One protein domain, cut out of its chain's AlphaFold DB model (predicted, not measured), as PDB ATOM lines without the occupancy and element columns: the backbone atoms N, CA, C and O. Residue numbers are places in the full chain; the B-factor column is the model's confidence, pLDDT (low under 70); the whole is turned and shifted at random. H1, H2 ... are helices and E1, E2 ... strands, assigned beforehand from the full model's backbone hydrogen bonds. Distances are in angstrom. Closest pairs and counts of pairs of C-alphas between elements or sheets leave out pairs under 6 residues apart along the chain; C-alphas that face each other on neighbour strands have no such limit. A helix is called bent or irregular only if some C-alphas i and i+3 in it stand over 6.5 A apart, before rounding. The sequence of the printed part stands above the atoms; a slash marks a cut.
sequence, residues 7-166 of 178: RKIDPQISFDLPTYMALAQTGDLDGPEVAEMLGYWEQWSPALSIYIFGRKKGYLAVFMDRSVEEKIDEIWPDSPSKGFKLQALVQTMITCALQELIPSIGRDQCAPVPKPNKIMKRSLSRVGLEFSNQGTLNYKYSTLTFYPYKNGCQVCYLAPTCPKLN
ATOM      1  N   ARG A   7     105.332  11.263 -11.323       96.94
ATOM      2  CA  ARG A   7     104.427  10.726 -12.344       96.94
ATOM      3  C   ARG A   7     104.651  11.480 -13.643       96.94
ATOM      4  O   ARG A   7     104.452  12.694 -13.660       96.94
ATOM      5  N   LYS A   8     105.067  10.764 -14.691       97.31
ATOM      6  CA  LYS A   8     105.073  11.307 -16.053       97.31
ATOM      7  C   LYS A   8     103.627  11.423 -16.519       97.31
ATOM      8  O   LYS A   8     102.829  10.521 -16.254       97.31
ATOM      9  N   ILE A   9     103.299  12.528 -17.162       96.00
ATOM     10  CA  ILE A   9     101.996  12.743 -17.784       96.00
ATOM     11  C   ILE A   9     102.200  13.164 -19.232       96.00
ATOM     12  O   ILE A   9     103.242  13.723 -19.570       96.00
ATOM     13  N   ASP A  10     101.201  12.873 -20.051       94.12
ATOM     14  CA  ASP A  10     101.213  13.125 -21.488       94.12
ATOM     15  C   ASP A  10      99.874  13.770 -21.884       94.12
ATOM     16  O   ASP A  10      98.954  13.085 -22.333       94.12
ATOM     17  N   PRO A  11      99.670  15.052 -21.527       90.12
ATOM     18  CA  PRO A  11      98.456  15.768 -21.878       90.12
ATOM     19  C   PRO A  11      98.451  16.107 -23.371       90.12
ATOM     20  O   PRO A  11      99.489  16.390 -23.964       90.12
ATOM     21  N   GLN A  12      97.260  16.165 -23.960       89.88
ATOM     22  CA  GLN A  12      97.104  16.706 -25.303       89.88
ATOM     23  C   GLN A  12      97.273  18.229 -25.249       89.88
ATOM     24  O   GLN A  12      96.414  18.934 -24.727       89.88
ATOM     25  N   ILE A  13      98.384  18.733 -25.782       93.19
ATOM     26  CA  ILE A  13      98.691  20.166 -25.798       93.19
ATOM     27  C   ILE A  13      98.355  20.727 -27.174       93.19
ATOM     28  O   ILE A  13      98.913  20.305 -28.186       93.19
ATOM     29  N   SER A  14      97.443  21.693 -27.200       91.88
ATOM     30  CA  SER A  14      97.076  22.410 -28.421       91.88
ATOM     31  C   SER A  14      98.037  23.564 -28.685       91.88
ATOM     32  O   SER A  14      98.489  24.232 -27.754       91.88
ATOM     33  N   PHE A  15      98.318  23.812 -29.963       92.56
ATOM     34  CA  PHE A  15      99.066  24.990 -30.380       92.56
ATOM     35  C   PHE A  15      98.240  26.260 -30.135       92.56
ATOM     36  O   PHE A  15      97.078  26.333 -30.535       92.56
ATOM     37  N   ASP A  16      98.855  27.264 -29.510       92.75
ATOM     38  CA  ASP A  16      98.249  28.570 -29.257       92.75
ATOM     39  C   ASP A  16      99.002  29.658 -30.034       92.75
ATOM     40  O   ASP A  16     100.043  30.164 -29.601       92.75
ATOM     41  N   LEU A  17      98.463  30.000 -31.207       92.94
ATOM     42  CA  LEU A  17      99.048  30.987 -32.114       92.94
ATOM     43  C   LEU A  17      99.226  32.369 -31.450       92.94
ATOM     44  O   LEU A  17     100.331  32.905 -31.535       92.94
ATOM     45  N   PRO A  18      98.222  32.942 -30.756       92.56
ATOM     46  CA  PRO A  18      98.403  34.159 -29.964       92.56
ATOM     47  C   PRO A  18      99.598  34.125 -29.003       92.56
ATOM     48  O   PRO A  18     100.382  35.076 -28.974       92.56
ATOM     49  N   THR A  19      99.769  33.039 -28.239       92.50
ATOM     50  CA  THR A  19     100.912  32.900 -27.321       92.50
ATOM     51  C   THR A  19     102.232  32.866 -28.087       92.50
ATOM     52  O   THR A  19     103.173  33.568 -27.707       92.50
ATOM     53  N   TYR A  20     102.297  32.116 -29.191       95.56
ATOM     54  CA  TYR A  20     103.483  32.088 -30.045       95.56
ATOM     55  C   TYR A  20     103.833  33.466 -30.596       95.56
ATOM     56  O   TYR A  20     104.964  33.913 -30.427       95.56
ATOM     57  N   MET A  21     102.878  34.166 -31.210       94.31
ATOM     58  CA  MET A  21     103.118  35.479 -31.814       94.31
ATOM     59  C   MET A  21     103.598  36.503 -30.782       94.31
ATOM     60  O   MET A  21     104.527  37.265 -31.055       94.31
ATOM     61  N   ALA A  22     103.027  36.473 -29.573       92.75
ATOM     62  CA  ALA A  22     103.452  37.329 -28.470       92.75
ATOM     63  C   ALA A  22     104.906  37.054 -28.044       92.75
ATOM     64  O   ALA A  22     105.681  37.992 -27.856       92.75
ATOM     65  N   LEU A  23     105.298  35.782 -27.919       93.44
ATOM     66  CA  LEU A  23     106.663  35.389 -27.547       93.44
ATOM     67  C   LEU A  23     107.675  35.635 -28.675       93.44
ATOM     68  O   LEU A  23     108.793  36.079 -28.417       93.44
ATOM     69  N   ALA A  24     107.271  35.387 -29.920       94.69
ATOM     70  CA  ALA A  24     108.066  35.605 -31.124       94.69
ATOM     71  C   ALA A  24     108.134  37.083 -31.538       94.69
ATOM     72  O   ALA A  24     108.837  37.407 -32.494       94.69
ATOM     73  N   GLN A  25     107.425  37.972 -30.832       93.38
ATOM     74  CA  GLN A  25     107.366  39.413 -31.094       93.38
ATOM     75  C   GLN A  25     107.043  39.732 -32.562       93.38
ATOM     76  O   GLN A  25     107.626  40.637 -33.158       93.38
ATOM     77  N   THR A  26     106.112  38.975 -33.146       91.62
ATOM     78  CA  THR A  26     105.676  39.158 -34.533       91.62
ATOM     79  C   THR A  26     104.202  39.538 -34.597       91.62
ATOM     80  O   THR A  26     103.385  39.031 -33.829       91.62
ATOM     81  N   GLY A  27     103.872  40.456 -35.506       85.62
ATOM     82  CA  GLY A  27     102.498  40.904 -35.748       85.62
ATOM     83  C   GLY A  27     101.789  40.143 -36.868       85.62
ATOM     84  O   GLY A  27     100.567  40.191 -36.938       85.62
ATOM     85  N   ASP A  28     102.543  39.441 -37.714       88.06
ATOM     86  CA  ASP A  28     102.023  38.661 -38.836       88.06
ATOM     87  C   ASP A  28     102.932  37.450 -39.107       88.06
ATOM     88  O   ASP A  28     104.085  37.423 -38.660       88.06
ATOM     89  N   LEU A  29     102.400  36.443 -39.792       89.12
ATOM     90  CA  LEU A  29     103.120  35.256 -40.253       89.12
ATOM     91  C   LEU A  29     102.596  34.882 -41.634       89.12
ATOM     92  O   LEU A  29     101.388  34.708 -41.817       89.12
ATOM     93  N   ASP A  30     103.498  34.703 -42.593       91.88
ATOM     94  CA  ASP A  30     103.095  34.215 -43.907       91.88
ATOM     95  C   ASP A  30     102.848  32.691 -43.910       91.88
ATOM     96  O   ASP A  30     103.169  31.961 -42.968       91.88
ATOM     97  N   GLY A  31     102.216  32.192 -44.976       92.75
ATOM     98  CA  GLY A  31     101.880  30.768 -45.103       92.75
ATOM     99  C   GLY A  31     103.087  29.824 -44.943       92.75
ATOM    100  O   GLY A  31     102.983  28.853 -44.189       92.75
ATOM    101  N   PRO A  32     104.222  30.079 -45.622       94.12
ATOM    102  CA  PRO A  32     105.454  29.315 -45.433       94.12
ATOM    103  C   PRO A  32     105.971  29.299 -43.989       94.12
ATOM    104  O   PRO A  32     106.316  28.228 -43.488       94.12
ATOM    105  N   GLU A  33     105.988  30.442 -43.301       91.31
ATOM    106  CA  GLU A  33     106.429  30.535 -41.906       91.31
ATOM    107  C   GLU A  33     105.524  29.736 -40.963       91.31
ATOM    108  O   GLU A  33     106.017  29.034 -40.076       91.31
ATOM    109  N   VAL A  34     104.203  29.789 -41.169       93.44
ATOM    110  CA  VAL A  34     103.244  28.988 -40.391       93.44
ATOM    111  C   VAL A  34     103.476  27.494 -40.613       93.44
ATOM    112  O   VAL A  34     103.505  26.730 -39.648       93.44
ATOM    113  N   ALA A  35     103.662  27.066 -41.863       95.12
ATOM    114  CA  ALA A  35     103.895  25.661 -42.189       95.12
ATOM    115  C   ALA A  35     105.203  25.137 -41.575       95.12
ATOM    116  O   ALA A  35     105.220  24.049 -40.999       95.12
ATOM    117  N   GLU A  36     106.283  25.920 -41.646       94.62
ATOM    118  CA  GLU A  36     107.562  25.571 -41.025       94.62
ATOM    119  C   GLU A  36     107.426  25.442 -39.501       94.62
ATOM    120  O   GLU A  36     107.854  24.446 -38.914       94.62
ATOM    121  N   MET A  37     106.784  26.419 -38.859       95.19
ATOM    122  CA  MET A  37     106.537  26.421 -37.420       95.19
ATOM    123  C   MET A  37     105.733  25.194 -36.968       95.19
ATOM    124  O   MET A  37     106.103  24.558 -35.980       95.19
ATOM    125  N   LEU A  38     104.659  24.839 -37.679       95.69
ATOM    126  CA  LEU A  38     103.861  23.647 -37.370       95.69
ATOM    127  C   LEU A  38     104.665  22.355 -37.567       95.69
ATOM    128  O   LEU A  38     104.553  21.443 -36.749       95.69
ATOM    129  N   GLY A  39     105.539  22.304 -38.575       97.19
ATOM    130  CA  GLY A  39     106.464  21.186 -38.765       97.19
ATOM    131  C   GLY A  39     107.387  20.980 -37.559       97.19
ATOM    132  O   GLY A  39     107.507  19.863 -37.054       97.19
ATOM    133  N   TYR A  40     107.983  22.056 -37.034       97.62
ATOM    134  CA  TYR A  40     108.773  21.981 -35.799       97.62
ATOM    135  C   TYR A  40     107.918  21.635 -34.577       97.62
ATOM    136  O   TYR A  40     108.380  20.901 -33.702       97.62
ATOM    137  N   TRP A  41     106.676  22.123 -34.509       97.25
ATOM    138  CA  TRP A  41     105.773  21.802 -33.409       97.25
ATOM    139  C   TRP A  41     105.508  20.298 -33.317       97.25
ATOM    140  O   TRP A  41     105.675  19.694 -32.257       97.25
ATOM    141  N   GLU A  42     105.143  19.677 -34.436       96.06
ATOM    142  CA  GLU A  42     104.904  18.235 -34.503       96.06
ATOM    143  C   GLU A  42     106.181  17.440 -34.224       96.06
ATOM    144  O   GLU A  42     106.157  16.481 -33.450       96.06
ATOM    145  N   GLN A  43     107.311  17.871 -34.791       97.25
ATOM    146  CA  GLN A  43     108.601  17.212 -34.605       97.25
ATOM    147  C   GLN A  43     109.069  17.230 -33.141       97.25
ATOM    148  O   GLN A  43     109.649  16.248 -32.675       97.25
ATOM    149  N   TRP A  44     108.872  18.339 -32.424       97.44
ATOM    150  CA  TRP A  44     109.396  18.526 -31.067       97.44
ATOM    151  C   TRP A  44     108.401  18.198 -29.959       97.44
ATOM    152  O   TRP A  44     108.822  18.023 -28.819       97.44
ATOM    153  N   SER A  45     107.112  18.038 -30.263       95.88
ATOM    154  CA  SER A  45     106.105  17.633 -29.273       95.88
ATOM    155  C   SER A  45     106.513  16.383 -28.461       95.88
ATOM    156  O   SER A  45     106.458  16.442 -27.230       95.88
ATOM    157  N   PRO A  46     107.058  15.300 -29.064       95.69
ATOM    158  CA  PRO A  46     107.510  14.124 -28.308       95.69
ATOM    159  C   PRO A  46     108.702  14.370 -27.368       95.69
ATOM    160  O   PRO A  46     108.951  13.558 -26.476       95.69
ATOM    161  N   ALA A  47     109.454  15.456 -27.576       97.06
ATOM    162  CA  ALA A  47     110.601  15.847 -26.755       97.06
ATOM    163  C   ALA A  47     110.190  16.658 -25.511       97.06
ATOM    164  O   ALA A  47     111.033  16.965 -24.664       97.06
ATOM    165  N   LEU A  48     108.905  17.006 -25.375       97.62
ATOM    166  CA  LEU A  48     108.384  17.695 -24.203       97.62
ATOM    167  C   LEU A  48     108.116  16.693 -23.072       97.62
ATOM    168  O   LEU A  48     107.277  15.797 -23.165       97.62
ATOM    169  N   SER A  49     108.803  16.878 -21.952       97.88
ATOM    170  CA  SER A  49     108.682  16.032 -20.772       97.88
ATOM    171  C   SER A  49     107.959  16.752 -19.640       97.88
ATOM    172  O   SER A  49     108.341  17.845 -19.214       97.88
ATOM    173  N   ILE A  50     106.922  16.101 -19.104       98.19
ATOM    174  CA  ILE A  50     106.078  16.661 -18.048       98.19
ATOM    175  C   ILE A  50     105.966  15.690 -16.876       98.19
ATOM    176  O   ILE A  50     105.552  14.538 -17.024       98.19
ATOM    177  N   TYR A  51     106.302  16.179 -15.682       98.31
ATOM    178  CA  TYR A  51     106.273  15.402 -14.450       98.31
ATOM    179  C   TYR A  51     105.559  16.134 -13.318       98.31
ATOM    180  O   TYR A  51     105.857  17.286 -13.002       98.31
ATOM    181  N   ILE A  52     104.682  15.409 -12.625       97.81
ATOM    182  CA  ILE A  52     104.105  15.833 -11.348       97.81
ATOM    183  C   ILE A  52     104.832  15.114 -10.212       97.81
ATOM    184  O   ILE A  52     104.915  13.884 -10.192       97.81
ATOM    185  N   PHE A  53     105.309  15.883  -9.234       97.62
ATOM    186  CA  PHE A  53     105.972  15.385  -8.032       97.62
ATOM    187  C   PHE A  53     105.083  15.553  -6.807       97.62
ATOM    188  O   PHE A  53     104.755  16.674  -6.431       97.62
ATOM    189  N   GLY A  54     104.776  14.459  -6.115       95.12
ATOM    190  CA  GLY A  54     103.888  14.438  -4.955       95.12
ATOM    191  C   GLY A  54     102.430  14.141  -5.317       95.12
ATOM    192  O   GLY A  54     102.053  14.080  -6.483       95.12
ATOM    193  N   ARG A  55     101.602  13.911  -4.287       87.12
ATOM    194  CA  ARG A  55     100.203  13.461  -4.449       87.12
ATOM    195  C   ARG A  55      99.190  14.605  -4.405       87.12
ATOM    196  O   ARG A  55      98.556  14.905  -5.402       87.12
ATOM    197  N   LYS A  56      99.024  15.227  -3.229       84.00
ATOM    198  CA  LYS A  56      98.038  16.306  -2.998       84.00
ATOM    199  C   LYS A  56      98.623  17.711  -3.142       84.00
ATOM    200  O   LYS A  56      97.930  18.635  -3.540       84.00
ATOM    201  N   LYS A  57      99.881  17.875  -2.732       88.81
ATOM    202  CA  LYS A  57     100.654  19.115  -2.825       88.81
ATOM    203  C   LYS A  57     102.048  18.741  -3.280       88.81
ATOM    204  O   LYS A  57     102.613  17.767  -2.771       88.81
ATOM    205  N   GLY A  58     102.572  19.500  -4.219       94.81
ATOM    206  CA  GLY A  58     103.702  19.052  -4.990       94.81
ATOM    207  C   GLY A  58     104.212  20.103  -5.951       94.81
ATOM    208  O   GLY A  58     104.056  21.307  -5.724       94.81
ATOM    209  N   TYR A  59     104.824  19.608  -7.015       97.00
ATOM    210  CA  TYR A  59     105.449  20.424  -8.039       97.00
ATOM    211  C   TYR A  59     105.125  19.881  -9.423       97.00
ATOM    212  O   TYR A  59     104.982  18.670  -9.592       97.00
ATOM    213  N   LEU A  60     105.042  20.784 -10.388       97.50
ATOM    214  CA  LEU A  60     104.978  20.480 -11.807       97.50
ATOM    215  C   LEU A  60     106.319  20.878 -12.419       97.50
ATOM    216  O   LEU A  60     106.737  22.027 -12.260       97.50
ATOM    217  N   ALA A  61     106.976  19.933 -13.082       98.12
ATOM    218  CA  ALA A  61     108.126  20.193 -13.931       98.12
ATOM    219  C   ALA A  61     107.725  19.972 -15.390       98.12
ATOM    220  O   ALA A  61     107.175  18.923 -15.720       98.12
ATOM    221  N   VAL A  62     108.017  20.954 -16.233       97.81
ATOM    222  CA  VAL A  62     107.871  20.893 -17.690       97.81
ATOM    223  C   VAL A  62     109.229  21.246 -18.269       97.81
ATOM    224  O   VAL A  62     109.812  22.251 -17.860       97.81
ATOM    225  N   PHE A  63     109.765  20.435 -19.170       97.88
ATOM    226  CA  PHE A  63     111.047  20.712 -19.807       97.88
ATOM    227  C   PHE A  63     111.117  20.093 -21.195       97.88
ATOM    228  O   PHE A  63     110.443  19.104 -21.469       97.88
ATOM    229  N   MET A  64     111.929  20.697 -22.052       97.88
ATOM    230  CA  MET A  64     112.246  20.165 -23.366       97.88
ATOM    231  C   MET A  64     113.534  19.345 -23.294       97.88
ATOM    232  O   MET A  64     114.471  19.728 -22.591       97.88
ATOM    233  N   ASP A  65     113.594  18.233 -24.018       96.25
ATOM    234  CA  ASP A  65     114.817  17.444 -24.116       96.25
ATOM    235  C   ASP A  65     115.960  18.236 -24.771       96.25
ATOM    236  O   ASP A  65     115.770  19.115 -25.616       96.25
ATOM    237  N   ARG A  66     117.191  17.871 -24.396       95.94
ATOM    238  CA  ARG A  66     118.414  18.580 -24.792       95.94
ATOM    239  C   ARG A  66     118.650  18.596 -26.305       95.94
ATOM    240  O   ARG A  66     119.235  19.545 -26.808       95.94
ATOM    241  N   SER A  67     118.151  17.601 -27.034       96.69
ATOM    242  CA  SER A  67     118.262  17.552 -28.496       96.69
ATOM    243  C   SER A  67     117.615  18.760 -29.184       96.69
ATOM    244  O   SER A  67     118.100  19.207 -30.220       96.69
ATOM    245  N   VAL A  68     116.544  19.323 -28.613       97.75
ATOM    246  CA  VAL A  68     115.906  20.541 -29.135       97.75
ATOM    247  C   VAL A  68     116.742  21.778 -28.808       97.75
ATOM    248  O   VAL A  68     116.878  22.663 -29.650       97.75
ATOM    249  N   GLU A  69     117.334  21.830 -27.610       95.38
ATOM    250  CA  GLU A  69     118.254  22.904 -27.206       95.38
ATOM    251  C   GLU A  69     119.452  22.983 -28.151       95.38
ATOM    252  O   GLU A  69     119.698  24.031 -28.745       95.38
ATOM    253  N   GLU A  70     120.121  21.848 -28.356       96.81
ATOM    254  CA  GLU A  70     121.250  21.707 -29.275       96.81
ATOM    255  C   GLU A  70     120.847  22.112 -30.694       96.81
ATOM    256  O   GLU A  70     121.573  22.853 -31.354       96.81
ATOM    257  N   LYS A  71     119.646  21.721 -31.147       96.81
ATOM    258  CA  LYS A  71     119.193  22.068 -32.494       96.81
ATOM    259  C   LYS A  71     118.981  23.564 -32.697       96.81
ATOM    260  O   LYS A  71     119.268  24.082 -33.774       96.81
ATOM    261  N   ILE A  72     118.455  24.256 -31.691       96.69
ATOM    262  CA  ILE A  72     118.276  25.710 -31.748       96.69
ATOM    263  C   ILE A  72     119.636  26.407 -31.682       96.69
ATOM    264  O   ILE A  72     119.871  27.342 -32.448       96.69
ATOM    265  N   ASP A  73     120.534  25.937 -30.817       95.62
ATOM    266  CA  ASP A  73     121.875  26.500 -30.671       95.62
ATOM    267  C   ASP A  73     122.712  26.324 -31.958       95.62
ATOM    268  O   ASP A  73     123.467  27.226 -32.305       95.62
ATOM    269  N   GLU A  74     122.524  25.238 -32.723       96.88
ATOM    270  CA  GLU A  74     123.115  25.049 -34.062       96.88
ATOM    271  C   GLU A  74     122.621  26.073 -35.094       96.88
ATOM    272  O   GLU A  74     123.384  26.507 -35.950       96.88
ATOM    273  N   ILE A  75     121.343  26.454 -35.039       95.56
ATOM    274  CA  ILE A  75     120.735  27.403 -35.988       95.56
ATOM    275  C   ILE A  75     121.186  28.836 -35.688       95.56
ATOM    276  O   ILE A  75     121.151  29.707 -36.558       95.56
ATOM    277  N   TRP A  76     121.596  29.096 -34.449       94.19
ATOM    278  CA  TRP A  76     121.797  30.440 -33.933       94.19
ATOM    279  C   TRP A  76     122.905  31.253 -34.611       94.19
ATOM    280  O   TRP A  76     122.648  32.416 -34.932       94.19
ATOM    281  N   PRO A  77     124.087  30.680 -34.902       96.00
ATOM    282  CA  PRO A  77     125.142  31.374 -35.636       96.00
ATOM    283  C   PRO A  77     124.740  31.756 -37.065       96.00
ATOM    284  O   PRO A  77     125.122  32.825 -37.535       96.00
ATOM    285  N   ASP A  78     123.955  30.905 -37.735       96.38
ATOM    286  CA  ASP A  78     123.599  31.075 -39.149       96.38
ATOM    287  C   ASP A  78     122.365  31.964 -39.337       96.38
ATOM    288  O   ASP A  78     122.277  32.744 -40.287       96.38
ATOM    289  N   SER A  79     121.385  31.856 -38.436       96.25
ATOM    290  CA  SER A  79     120.140  32.618 -38.507       96.25
ATOM    291  C   SER A  79     119.631  33.046 -37.122       96.25
ATOM    292  O   SER A  79     118.762  32.392 -36.525       96.25
ATOM    293  N   PRO A  80     120.087  34.221 -36.644       95.69
ATOM    294  CA  PRO A  80     119.595  34.856 -35.426       95.69
ATOM    295  C   PRO A  80     118.113  35.274 -35.448       95.69
ATOM    296  O   PRO A  80     117.550  35.648 -34.429       95.69
ATOM    297  N   SER A  81     117.432  35.255 -36.589       94.06
ATOM    298  CA  SER A  81     115.977  35.455 -36.616       94.06
ATOM    299  C   SER A  81     115.242  34.129 -36.425       94.06
ATOM    300  O   SER A  81     114.300  34.042 -35.635       94.06
ATOM    301  N   LYS A  82     115.701  33.067 -37.097       94.88
ATOM    302  CA  LYS A  82     115.075  31.746 -37.032       94.88
ATOM    303  C   LYS A  82     115.209  31.116 -35.652       94.88
ATOM    304  O   LYS A  82     114.208  30.663 -35.106       94.88
ATOM    305  N   GLY A  83     116.394  31.124 -35.040       96.38
ATOM    306  CA  GLY A  83     116.530  30.548 -33.697       96.38
ATOM    307  C   GLY A  83     115.723  31.300 -32.627       96.38
ATOM    308  O   GLY A  83     115.292  30.677 -31.663       96.38
ATOM    309  N   PHE A  84     115.401  32.588 -32.825       96.06
ATOM    310  CA  PHE A  84     114.545  33.363 -31.925       96.06
ATOM    311  C   PHE A  84     113.116  32.845 -32.000       96.06
ATOM    312  O   PHE A  84     112.508  32.540 -30.976       96.06
ATOM    313  N   LYS A  85     112.606  32.694 -33.229       96.00
ATOM    314  CA  LYS A  85     111.281  32.138 -33.509       96.00
ATOM    315  C   LYS A  85     111.157  30.708 -32.981       96.00
ATOM    316  O   LYS A  85     110.185  30.384 -32.308       96.00
ATOM    317  N   LEU A  86     112.171  29.869 -33.185       97.12
ATOM    318  CA  LEU A  86     112.178  28.498 -32.664       97.12
ATOM    319  C   LEU A  86     112.272  28.442 -31.136       97.12
ATOM    320  O   LEU A  86     111.596  27.635 -30.503       97.12
ATOM    321  N   GLN A  87     113.040  29.337 -30.518       97.44
ATOM    322  CA  GLN A  87     113.029  29.494 -29.069       97.44
ATOM    323  C   GLN A  87     111.640  29.916 -28.561       97.44
ATOM    324  O   GLN A  87     111.162  29.359 -27.571       97.44
ATOM    325  N   ALA A  88     110.981  30.864 -29.228       97.00
ATOM    326  CA  ALA A  88     109.618  31.273 -28.897       97.00
ATOM    327  C   ALA A  88     108.621  30.112 -29.055       97.00
ATOM    328  O   ALA A  88     107.725  29.956 -28.225       97.00
ATOM    329  N   LEU A  89     108.811  29.238 -30.051       97.75
ATOM    330  CA  LEU A  89     108.012  28.024 -30.232       97.75
ATOM    331  C   LEU A  89     108.152  27.062 -29.045       97.75
ATOM    332  O   LEU A  89     107.146  26.620 -28.491       97.75
ATOM    333  N   VAL A  90     109.375  26.792 -28.584       97.75
ATOM    334  CA  VAL A  90     109.596  25.932 -27.407       97.75
ATOM    335  C   VAL A  90     109.007  26.561 -26.139       97.75
ATOM    336  O   VAL A  90     108.380  25.878 -25.327       97.75
ATOM    337  N   GLN A  91     109.147  27.877 -25.966       95.94
ATOM    338  CA  GLN A  91     108.509  28.595 -24.859       95.94
ATOM    339  C   GLN A  91     106.979  28.524 -24.931       95.94
ATOM    340  O   GLN A  91     106.326  28.400 -23.892       95.94
ATOM    341  N   THR A  92     106.409  28.541 -26.137       96.50
ATOM    342  CA  THR A  92     104.973  28.340 -26.370       96.50
ATOM    343  C   THR A  92     104.551  26.947 -25.923       96.50
ATOM    344  O   THR A  92     103.639  26.841 -25.113       96.50
ATOM    345  N   MET A  93     105.263  25.889 -26.332       97.38
ATOM    346  CA  MET A  93     104.984  24.508 -25.902       97.38
ATOM    347  C   MET A  93     104.933  24.370 -24.378       97.38
ATOM    348  O   MET A  93     103.981  23.822 -23.823       97.38
ATOM    349  N   ILE A  94     105.940  24.917 -23.690       96.00
ATOM    350  CA  ILE A  94     106.005  24.900 -22.223       96.00
ATOM    351  C   ILE A  94     104.842  25.696 -21.624       96.00
ATOM    352  O   ILE A  94     104.224  25.254 -20.657       96.00
ATOM    353  N   THR A  95     104.516  26.854 -22.196       94.44
ATOM    354  CA  THR A  95     103.424  27.711 -21.716       94.44
ATOM    355  C   THR A  95     102.066  27.033 -21.874       94.44
ATOM    356  O   THR A  95     101.305  26.988 -20.908       94.44
ATOM    357  N   CYS A  96     101.783  26.438 -23.033       94.62
ATOM    358  CA  CYS A  96     100.553  25.690 -23.283       94.62
ATOM    359  C   CYS A  96     100.434  24.493 -22.325       94.62
ATOM    360  O   CYS A  96      99.386  24.306 -21.713       94.62
ATOM    361  N   ALA A  97     101.521  23.749 -22.088       95.50
ATOM    362  CA  ALA A  97     101.540  22.662 -21.106       95.50
ATOM    363  C   ALA A  97     101.220  23.141 -19.679       95.50
ATOM    364  O   ALA A  97     100.473  22.497 -18.939       95.50
ATOM    365  N   LEU A  98     101.786  24.282 -19.276       94.06
ATOM    366  CA  LEU A  98     101.516  24.885 -17.973       94.06
ATOM    367  C   LEU A  98     100.061  25.339 -17.849       94.06
ATOM    368  O   LEU A  98      99.473  25.147 -16.790       94.06
ATOM    369  N   GLN A  99      99.487  25.935 -18.893       92.31
ATOM    370  CA  GLN A  99      98.102  26.410 -18.894       92.31
ATOM    371  C   GLN A  99      97.095  25.257 -18.903       92.31
ATOM    372  O   GLN A  99      96.102  25.332 -18.183       92.31
ATOM    373  N   GLU A 100      97.384  24.175 -19.628       93.25
ATOM    374  CA  GLU A 100      96.558  22.963 -19.648       93.25
ATOM    375  C   GLU A 100      96.461  22.335 -18.248       93.25
ATOM    376  O   GLU A 100      95.388  21.985 -17.762       93.25
ATOM    377  N   LEU A 101      97.588  22.253 -17.537       93.12
ATOM    378  CA  LEU A 101      97.650  21.618 -16.216       93.12
ATOM    379  C   LEU A 101      97.322  22.571 -15.069       93.12
ATOM    380  O   LEU A 101      96.903  22.147 -13.988       93.12
ATOM    381  N   ILE A 102      97.554  23.864 -15.269       91.94
ATOM    382  CA  ILE A 102      97.347  24.916 -14.285       91.94
ATOM    383  C   ILE A 102      96.693  26.127 -14.976       91.94
ATOM    384  O   ILE A 102      97.357  27.142 -15.210       91.94
ATOM    385  N   PRO A 103      95.367  26.098 -15.210       87.06
ATOM    386  CA  PRO A 103      94.663  27.170 -15.925       87.06
ATOM    387  C   PRO A 103      94.823  28.566 -15.304       87.06
ATOM    388  O   PRO A 103      94.740  29.586 -15.987       87.06
ATOM    389  N   SER A 104      95.096  28.647 -13.998       84.31
ATOM    390  CA  SER A 104      95.379  29.916 -13.316       84.31
ATOM    391  C   SER A 104      96.634  30.630 -13.837       84.31
ATOM    392  O   SER A 104      96.682  31.855 -13.779       84.31
ATOM    393  N   ILE A 105      97.613  29.910 -14.400       84.62
ATOM    394  CA  ILE A 105      98.814  30.522 -14.995       84.62
ATOM    395  C   ILE A 105      98.451  31.372 -16.217       84.62
ATOM    396  O   ILE A 105      99.054  32.426 -16.403       84.62
ATOM    397  N   GLY A 106      97.437  30.988 -16.999       72.44
ATOM    398  CA  GLY A 106      96.958  31.798 -18.126       72.44
ATOM    399  C   GLY A 106      96.419  33.169 -17.694       72.44
ATOM    400  O   GLY A 106      96.578  34.149 -18.415       72.44
ATOM    401  N   ARG A 107      95.851  33.264 -16.483       65.31
ATOM    402  CA  ARG A 107      95.337  34.522 -15.911       65.31
ATOM    403  C   ARG A 107      96.426  35.363 -15.246       65.31
ATOM    404  O   ARG A 107      96.505  36.561 -15.489       65.31
ATOM    405  N   ASP A 108      97.273  34.735 -14.430       62.75
ATOM    406  CA  ASP A 108      98.281  35.435 -13.619       62.75
ATOM    407  C   ASP A 108      99.609  35.674 -14.371       62.75
ATOM    408  O   ASP A 108     100.494  36.394 -13.894       62.75
ATOM    409  N   GLN A 109      99.759  35.065 -15.554       68.88
ATOM    410  CA  GLN A 109     100.926  35.136 -16.442       68.88
ATOM    411  C   GLN A 109     102.268  34.798 -15.765       68.88
ATOM    412  O   GLN A 109     103.315  35.319 -16.160       68.88
ATOM    413  N   CYS A 110     102.276  34.004 -14.690       82.56
ATOM    414  CA  CYS A 110     103.515  33.658 -13.999       82.56
ATOM    415  C   CYS A 110     103.433  32.303 -13.291       82.56
ATOM    416  O   CYS A 110     102.457  31.994 -12.611       82.56
ATOM    417  N   ALA A 111     104.504  31.516 -13.412       90.75
ATOM    418  CA  ALA A 111     104.691  30.247 -12.723       90.75
ATOM    419  C   ALA A 111     105.698  30.440 -11.568       90.75
ATOM    420  O   ALA A 111     106.903  30.530 -11.816       90.75
ATOM    421  N   PRO A 112     105.252  30.559 -10.303       92.94
ATOM    422  CA  PRO A 112     106.152  30.812  -9.180       92.94
ATOM    423  C   PRO A 112     107.104  29.639  -8.922       92.94
ATOM    424  O   PRO A 112     106.684  28.510  -8.661       92.94
ATOM    425  N   VAL A 113     108.403  29.933  -8.894       95.44
ATOM    426  CA  VAL A 113     109.444  28.927  -8.658       95.44
ATOM    427  C   VAL A 113     109.525  28.576  -7.168       95.44
ATOM    428  O   VAL A 113     109.650  29.477  -6.332       95.44
ATOM    429  N   PRO A 114     109.486  27.287  -6.786       95.69
ATOM    430  CA  PRO A 114     109.562  26.886  -5.388       95.69
ATOM    431  C   PRO A 114     110.980  27.033  -4.817       95.69
ATOM    432  O   PRO A 114     111.978  26.826  -5.505       95.69
ATOM    433  N   LYS A 115     111.083  27.307  -3.509       96.31
ATOM    434  CA  LYS A 115     112.380  27.365  -2.813       96.31
ATOM    435  C   LYS A 115     113.101  26.005  -2.878       96.31
ATOM    436  O   LYS A 115     112.528  25.010  -2.407       96.31
ATOM    437  N   PRO A 116     114.358  25.944  -3.361       96.50
ATOM    438  CA  PRO A 116     115.128  24.706  -3.412       96.50
ATOM    439  C   PRO A 116     115.242  24.028  -2.043       96.50
ATOM    440  O   PRO A 116     115.572  24.658  -1.037       96.50
ATOM    441  N   ASN A 117     114.991  22.718  -1.994       95.44
ATOM    442  CA  ASN A 117     115.175  21.913  -0.786       95.44
ATOM    443  C   ASN A 117     115.699  20.507  -1.112       95.44
ATOM    444  O   ASN A 117     115.556  20.020  -2.234       95.44
ATOM    445  N   LYS A 118     116.302  19.839  -0.117       95.94
ATOM    446  CA  LYS A 118     116.978  18.542  -0.299       95.94
ATOM    447  C   LYS A 118     116.054  17.443  -0.841       95.94
ATOM    448  O   LYS A 118     116.498  16.647  -1.660       95.94
ATOM    449  N   ILE A 119     114.795  17.387  -0.394       95.88
ATOM    450  CA  ILE A 119     113.836  16.355  -0.827       95.88
ATOM    451  C   ILE A 119     113.468  16.571  -2.296       95.88
ATOM    452  O   ILE A 119     113.513  15.629  -3.082       95.88
ATOM    453  N   MET A 120     113.158  17.812  -2.669       95.56
ATOM    454  CA  MET A 120     112.807  18.192  -4.034       95.56
ATOM    455  C   MET A 120     113.951  17.889  -5.002       95.56
ATOM    456  O   MET A 120     113.747  17.143  -5.951       95.56
ATOM    457  N   LYS A 121     115.168  18.363  -4.707       97.12
ATOM    458  CA  LYS A 121     116.355  18.123  -5.546       97.12
ATOM    459  C   LYS A 121     116.604  16.636  -5.792       97.12
ATOM    460  O   LYS A 121     116.810  16.226  -6.922       97.12
ATOM    461  N   ARG A 122     116.522  15.821  -4.734       96.62
ATOM    462  CA  ARG A 122     116.691  14.361  -4.827       96.62
ATOM    463  C   ARG A 122     115.560  13.658  -5.576       96.62
ATOM    464  O   ARG A 122     115.762  12.547  -6.048       96.62
ATOM    465  N   SER A 123     114.364  14.244  -5.603       97.44
ATOM    466  CA  SER A 123     113.223  13.681  -6.336       97.44
ATOM    467  C   SER A 123     113.327  14.024  -7.822       97.44
ATOM    468  O   SER A 123     113.162  13.141  -8.653       97.44
ATOM    469  N   LEU A 124     113.695  15.267  -8.145       97.69
ATOM    470  CA  LEU A 124     113.961  15.732  -9.509       97.69
ATOM    471  C   LEU A 124     115.102  14.943 -10.167       97.69
ATOM    472  O   LEU A 124     114.962  14.482 -11.297       97.69
ATOM    473  N   SER A 125     116.177  14.653  -9.426       97.44
ATOM    474  CA  SER A 125     117.319  13.908  -9.970       97.44
ATOM    475  C   SER A 125     116.979  12.475 -10.392       97.44
ATOM    476  O   SER A 125     117.734  11.864 -11.138       97.44
ATOM    477  N   ARG A 126     115.852  11.908  -9.931       96.50
ATOM    478  CA  ARG A 126     115.387  10.576 -10.363       96.50
ATOM    479  C   ARG A 126     114.869  10.555 -11.796       96.50
ATOM    480  O   ARG A 126     114.744   9.471 -12.350       96.50
ATOM    481  N   VAL A 127     114.580  11.721 -12.368       95.81
ATOM    482  CA  VAL A 127     114.107  11.872 -13.749       95.81
ATOM    483  C   VAL A 127     115.081  12.693 -14.604       95.81
ATOM    484  O   VAL A 127     114.688  13.230 -15.627       95.81
ATOM    485  N   GLY A 128     116.342  12.826 -14.173       95.94
ATOM    486  CA  GLY A 128     117.376  13.560 -14.919       95.94
ATOM    487  C   GLY A 128     117.393  15.080 -14.705       95.94
ATOM    488  O   GLY A 128     118.196  15.773 -15.326       95.94
ATOM    489  N   LEU A 129     116.555  15.608 -13.807       97.69
ATOM    490  CA  LEU A 129     116.506  17.038 -13.497       97.69
ATOM    491  C   LEU A 129     117.423  17.400 -12.323       97.69
ATOM    492  O   LEU A 129     117.286  16.877 -11.213       97.69
ATOM    493  N   GLU A 130     118.295  18.378 -12.527       97.38
ATOM    494  CA  GLU A 130     119.118  18.971 -11.477       97.38
ATOM    495  C   GLU A 130     118.609  20.370 -11.145       97.38
ATOM    496  O   GLU A 130     118.560  21.238 -12.007       97.38
ATOM    497  N   PHE A 131     118.240  20.604  -9.881       97.25
ATOM    498  CA  PHE A 131     117.736  21.903  -9.431       97.25
ATOM    499  C   PHE A 131     118.768  22.632  -8.574       97.25
ATOM    500  O   PHE A 131     119.123  22.198  -7.465       97.25
ATOM    501  N   SER A 132     119.259  23.755  -9.087       95.62
ATOM    502  CA  SER A 132     120.320  24.547  -8.477       95.62
ATOM    503  C   SER A 132     119.838  25.266  -7.208       95.62
ATOM    504  O   SER A 132     118.652  25.310  -6.879       95.62
ATOM    505  N   ASN A 133     120.771  25.805  -6.418       95.12
ATOM    506  CA  ASN A 133     120.406  26.707  -5.314       95.12
ATOM    507  C   ASN A 133     119.984  28.098  -5.808       95.12
ATOM    508  O   ASN A 133     119.500  28.878  -5.004       95.12
ATOM    509  N   GLN A 134     120.133  28.390  -7.102       93.00
ATOM    510  CA  GLN A 134     119.714  29.645  -7.724       93.00
ATOM    511  C   GLN A 134     118.286  29.571  -8.284       93.00
ATOM    512  O   GLN A 134     117.798  30.553  -8.818       93.00
ATOM    513  N   GLY A 135     117.598  28.431  -8.146       92.62
ATOM    514  CA  GLY A 135     116.229  28.273  -8.645       92.62
ATOM    515  C   GLY A 135     116.145  27.963 -10.141       92.62
ATOM    516  O   GLY A 135     115.104  28.199 -10.744       92.62
ATOM    517  N   THR A 136     117.213  27.416 -10.724       93.81
ATOM    518  CA  THR A 136     117.297  27.026 -12.140       93.81
ATOM    519  C   THR A 136     117.445  25.513 -12.291       93.81
ATOM    520  O   THR A 136     117.994  24.848 -11.406       93.81
ATOM    521  N   LEU A 137     116.936  24.968 -13.396       96.69
ATOM    522  CA  LEU A 137     117.143  23.576 -13.801       96.69
ATOM    523  C   LEU A 137     118.310  23.470 -14.800       96.69
ATOM    524  O   LEU A 137     118.741  24.471 -15.364       96.69
ATOM    525  N   ASN A 138     118.810  22.254 -15.021       96.69
ATOM    526  CA  ASN A 138     119.873  21.929 -15.985       96.69
ATOM    527  C   ASN A 138     119.445  21.946 -17.465       96.69
ATOM    528  O   ASN A 138     120.292  21.718 -18.325       96.69
ATOM    529  N   TYR A 139     118.166  22.189 -17.747       96.38
ATOM    530  CA  TYR A 139     117.622  22.356 -19.097       96.38
ATOM    531  C   TYR A 139     117.293  23.835 -19.317       96.38
ATOM    532  O   TYR A 139     116.602  24.443 -18.489       96.38
ATOM    533  N   LYS A 140     117.780  24.408 -20.419       94.88
ATOM    534  CA  LYS A 140     117.539  25.796 -20.851       94.88
ATOM    535  C   LYS A 140     116.046  26.065 -20.998       94.88
ATOM    536  O   LYS A 140     115.555  27.086 -20.514       94.88
ATOM    537  N   TYR A 141     115.318  25.137 -21.613       96.69
ATOM    538  CA  TYR A 141     113.876  25.248 -21.800       96.69
ATOM    539  C   TYR A 141     113.150  24.405 -20.761       96.69
ATOM    540  O   TYR A 141     112.783  23.256 -20.995       96.69
ATOM    541  N   SER A 142     112.959  24.977 -19.575       96.50
ATOM    542  CA  SER A 142     112.300  24.279 -18.477       96.50
ATOM    543  C   SER A 142     111.591  25.213 -17.505       96.50
ATOM    544  O   SER A 142     111.846  26.415 -17.429       96.50
ATOM    545  N   THR A 143     110.659  24.658 -16.741       95.19
ATOM    546  CA  THR A 143     109.945  25.354 -15.672       95.19
ATOM    547  C   THR A 143     109.614  24.382 -14.551       95.19
ATOM    548  O   THR A 143     109.181  23.254 -14.785       95.19
ATOM    549  N   LEU A 144     109.786  24.845 -13.313       97.06
ATOM    550  CA  LEU A 144     109.361  24.158 -12.101       97.06
ATOM    551  C   LEU A 144     108.455  25.087 -11.296       97.06
ATOM    552  O   LEU A 144     108.873  26.175 -10.906       97.06
ATOM    553  N   THR A 145     107.239  24.642 -11.006       96.19
ATOM    554  CA  THR A 145     106.245  25.432 -10.267       96.19
ATOM    555  C   THR A 145     105.487  24.579  -9.256       96.19
ATOM    556  O   THR A 145     105.638  23.356  -9.205       96.19
ATOM    557  N   PHE A 146     104.689  25.212  -8.402       95.19
ATOM    558  CA  PHE A 146     103.816  24.512  -7.464       95.19
ATOM    559  C   PHE A 146     102.651  23.825  -8.183       95.19
ATOM    560  O   PHE A 146     102.043  24.394  -9.088       95.19
ATOM    561  N   TYR A 147     102.311  22.619  -7.726       93.88
ATOM    562  CA  TYR A 147     101.146  21.875  -8.197       93.88
ATOM    563  C   TYR A 147     100.340  21.304  -7.012       93.88
ATOM    564  O   TYR A 147     100.892  20.517  -6.230       93.88
ATOM    565  N   PRO A 148      99.058  21.679  -6.824       90.94
ATOM    566  CA  PRO A 148      98.326  22.707  -7.575       90.94
ATOM    567  C   PRO A 148      98.945  24.104  -7.398       90.94
ATOM    568  O   PRO A 148      99.793  24.300  -6.519       90.94
ATOM    569  N   TYR A 149      98.512  25.059  -8.228       88.12
ATOM    570  CA  TYR A 149      98.974  26.450  -8.182       88.12
ATOM    571  C   TYR A 149      98.957  27.015  -6.761       88.12
ATOM    572  O   TYR A 149      98.033  26.764  -5.981       88.12
ATOM    573  N   LYS A 150      99.969  27.816  -6.434       85.69
ATOM    574  CA  LYS A 150     100.093  28.438  -5.120       85.69
ATOM    575  C   LYS A 150     100.574  29.872  -5.270       85.69
ATOM    576  O   LYS A 150     101.779  30.070  -5.340       85.69
ATOM    577  N   ASN A 151      99.647  30.832  -5.193       82.69
ATOM    578  CA  ASN A 151      99.904  32.280  -5.232       82.69
ATOM    579  C   ASN A 151     100.767  32.724  -6.435       82.69
ATOM    580  O   ASN A 151     101.175  31.915  -7.253       82.69
ATOM    581  N   GLY A 152     101.054  34.022  -6.540       85.12
ATOM    582  CA  GLY A 152     101.985  34.562  -7.535       85.12
ATOM    583  C   GLY A 152     103.363  34.868  -6.941       85.12
ATOM    584  O   GLY A 152     103.952  34.083  -6.193       85.12
ATOM    585  N   CYS A 153     103.859  36.072  -7.220       87.81
ATOM    586  CA  CYS A 153     105.200  36.532  -6.846       87.81
ATOM    587  C   CYS A 153     105.551  36.389  -5.351       87.81
ATOM    588  O   CYS A 153     106.709  36.154  -5.025       87.81
ATOM    589  N   GLN A 154     104.570  36.458  -4.445       88.62
ATOM    590  CA  GLN A 154     104.777  36.386  -2.988       88.62
ATOM    591  C   GLN A 154     105.455  35.093  -2.505       88.62
ATOM    592  O   GLN A 154     106.039  35.068  -1.424       88.62
ATOM    593  N   VAL A 155     105.356  34.005  -3.273       90.38
ATOM    594  CA  VAL A 155     105.968  32.712  -2.921       90.38
ATOM    595  C   VAL A 155     107.060  32.284  -3.900       90.38
ATOM    596  O   VAL A 155     107.611  31.192  -3.756       90.38
ATOM    597  N   CYS A 156     107.354  33.118  -4.898       93.56
ATOM    598  CA  CYS A 156     108.327  32.816  -5.933       93.56
ATOM    599  C   CYS A 156     109.743  33.032  -5.396       93.56
ATOM    600  O   CYS A 156     110.113  34.132  -4.991       93.56
ATOM    601  N   TYR A 157     110.560  31.981  -5.430       95.00
ATOM    602  CA  TYR A 157     111.955  32.035  -5.003       95.00
ATOM    603  C   TYR A 157     112.790  33.006  -5.846       95.00
ATOM    604  O   TYR A 157     113.714  33.624  -5.327       95.00
ATOM    605  N   LEU A 158     112.422  33.179  -7.120       93.00
ATOM    606  CA  LEU A 158     113.073  34.105  -8.045       93.00
ATOM    607  C   LEU A 158     112.533  35.538  -7.957       93.00
ATOM    608  O   LEU A 158     113.002  36.387  -8.705       93.00
ATOM    609  N   ALA A 159     111.569  35.844  -7.078       91.62
ATOM    610  CA  ALA A 159     111.012  37.196  -6.971       91.62
ATOM    611  C   ALA A 159     112.084  38.299  -6.813       91.62
ATOM    612  O   ALA A 159     111.987  39.293  -7.535       91.62
ATOM    613  N   PRO A 160     113.146  38.132  -5.990       89.81
ATOM    614  CA  PRO A 160     114.185  39.154  -5.841       89.81
ATOM    615  C   PRO A 160     114.966  39.462  -7.123       89.81
ATOM    616  O   PRO A 160     115.507  40.550  -7.251       89.81
ATOM    617  N   THR A 161     115.022  38.529  -8.075       88.62
ATOM    618  CA  THR A 161     115.772  38.663  -9.336       88.62
ATOM    619  C   THR A 161     114.866  38.577 -10.563       88.62
ATOM    620  O   THR A 161     115.345  38.411 -11.680       88.62
ATOM    621  N   CYS A 162     113.544  38.645 -10.380       86.94
ATOM    622  CA  CYS A 162     112.583  38.474 -11.459       86.94
ATOM    623  C   CYS A 162     112.604  39.705 -12.372       86.94
ATOM    624  O   CYS A 162     112.310  40.799 -11.882       86.94
ATOM    625  N   PRO A 163     112.864  39.561 -13.683       82.06
ATOM    626  CA  PRO A 163     112.826  40.691 -14.605       82.06
ATOM    627  C   PRO A 163     111.460  41.385 -14.603       82.06
ATOM    628  O   PRO A 163     111.399  42.600 -14.551       82.06
ATOM    629  N   LYS A 164     110.349  40.639 -14.523       79.88
ATOM    630  CA  LYS A 164     108.994  41.224 -14.496       79.88
ATOM    631  C   LYS A 164     108.760  42.181 -13.315       79.88
ATOM    632  O   LYS A 164     107.968  43.105 -13.447       79.88
ATOM    633  N   LEU A 165     109.423  41.960 -12.174       80.69
ATOM    634  CA  LEU A 165     109.310  42.826 -10.990       80.69
ATOM    635  C   LEU A 165     110.404  43.894 -10.923       80.69
ATOM    636  O   LEU A 165     110.161  44.970 -10.387       80.69
ATOM    637  N   ASN A 166     111.594  43.580 -11.439       76.25
ATOM    638  CA  ASN A 166     112.790  44.415 -11.332       76.25
ATOM    639  C   ASN A 166     113.150  45.135 -12.637       76.25
ATOM    640  O   ASN A 166     114.227  45.720 -12.725       76.25
TER     641      ASN A 166
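This is residues 7 to 166 of the 178 residues of an uncharacterized protein of Desulfonatronospira thiodismutans ASO3-1 (UniProt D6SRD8). A four-stranded antiparallel sheet has the long helix H4 packed along one face through residues 90 to 101, and the shorter helix H6 over the opposite face. The other end of H4 runs past the sheet, and there H1, H2 and H3 gather round it as a helical end; the small helix H7, at the end of the long link from E4, lies away from the sheet and touches no other helix. The printed part has 160 residues with seven named helices and four named strands, in the order E1 H1 H2 E2 E3 H3 H4 H5 H6 E4 H7. The sheet's order is E1 E2 E3 E4, and the class is mixed, helices and strands. The whole is compact, with a radius of gyration of the C-alphas of 15.9 A, and elongated, spanning 46 by 30 by 30 A.

The sheet has E1 at residues 7 to 9, from C-alpha 7 at (104.427, 10.726, -12.344), E2 at 48 to 53, 16.5 A long, E3 at 58 to 64, 20.3 A, and E4 at 142 to 147, 15.4 A. H4, residues 82 to 101, is 29.0 A long and ends at C-alpha 101 (97.650, 21.618, -16.216). H2, residues 31 to 47, is 25.2 A long and irregular: C-alphas 43 and 46 are 7.1 A apart. H1 is residues 17 to 23, H3 66 to 75, H5 104 to 108, H6 118 to 127, and H7 163 to 166, ending at C-alpha 166 (112.790, 44.415, -11.332).

E2 and E3 form a hairpin, with N 51 and O 61 at 2.9 A. E1 pairs with E2 through N 7 and O 52, 2.9 A, and E4 with E3 through N 145 and O 60, 2.9 A. H4 is on the sheet at a height of 8.9 A, over E3 and only just over E4, where 3 of its C-alphas fall; it runs along the strands, at 25 degrees to E3 on the local plane. The closest C-alphas of H4 and E3, Ile 94 and Val 62, are 6.3 A apart. H6 is on the opposite face at 10.2 A, over E2 and E3, slantwise to the strands. H4 is the hub. With residues 88 to 92 alone it touches H1, closest C-alphas Ala 88 and Leu 23 at 5.2 A, at a steep tilt of 62 degrees. With residues 86 to 93 alone it touches H2, Leu 89 and Trp 41 at 7.3 A, at a steep tilt of 56 degrees. H3 and H4 form a helical hairpin, Ile 72 and Gly 83 at 5.5 A, at a shallow tilt of 29 degrees. H5 and H4 only just touch, and only at the corner, with 3 pairs of C-alphas within 8 A, Gly 106 and Gln 99 closest at 5.6 A. H7 and H4 are apart. Every O i to N i+4 pair is within hydrogen-bond range in H1, H3, H4 and H5, against 11 of 13 in H2 and 4 of 6 in H6; H7 is too short for one.

The C-alphas farthest apart, Gly 31 and Lys 118, are 48.8 A apart. The printed part has no cut. The links H6 to E4 and E4 to H7 are long. Residues 107 to 109 have pLDDT under 70; the mean of the printed part is 93.2.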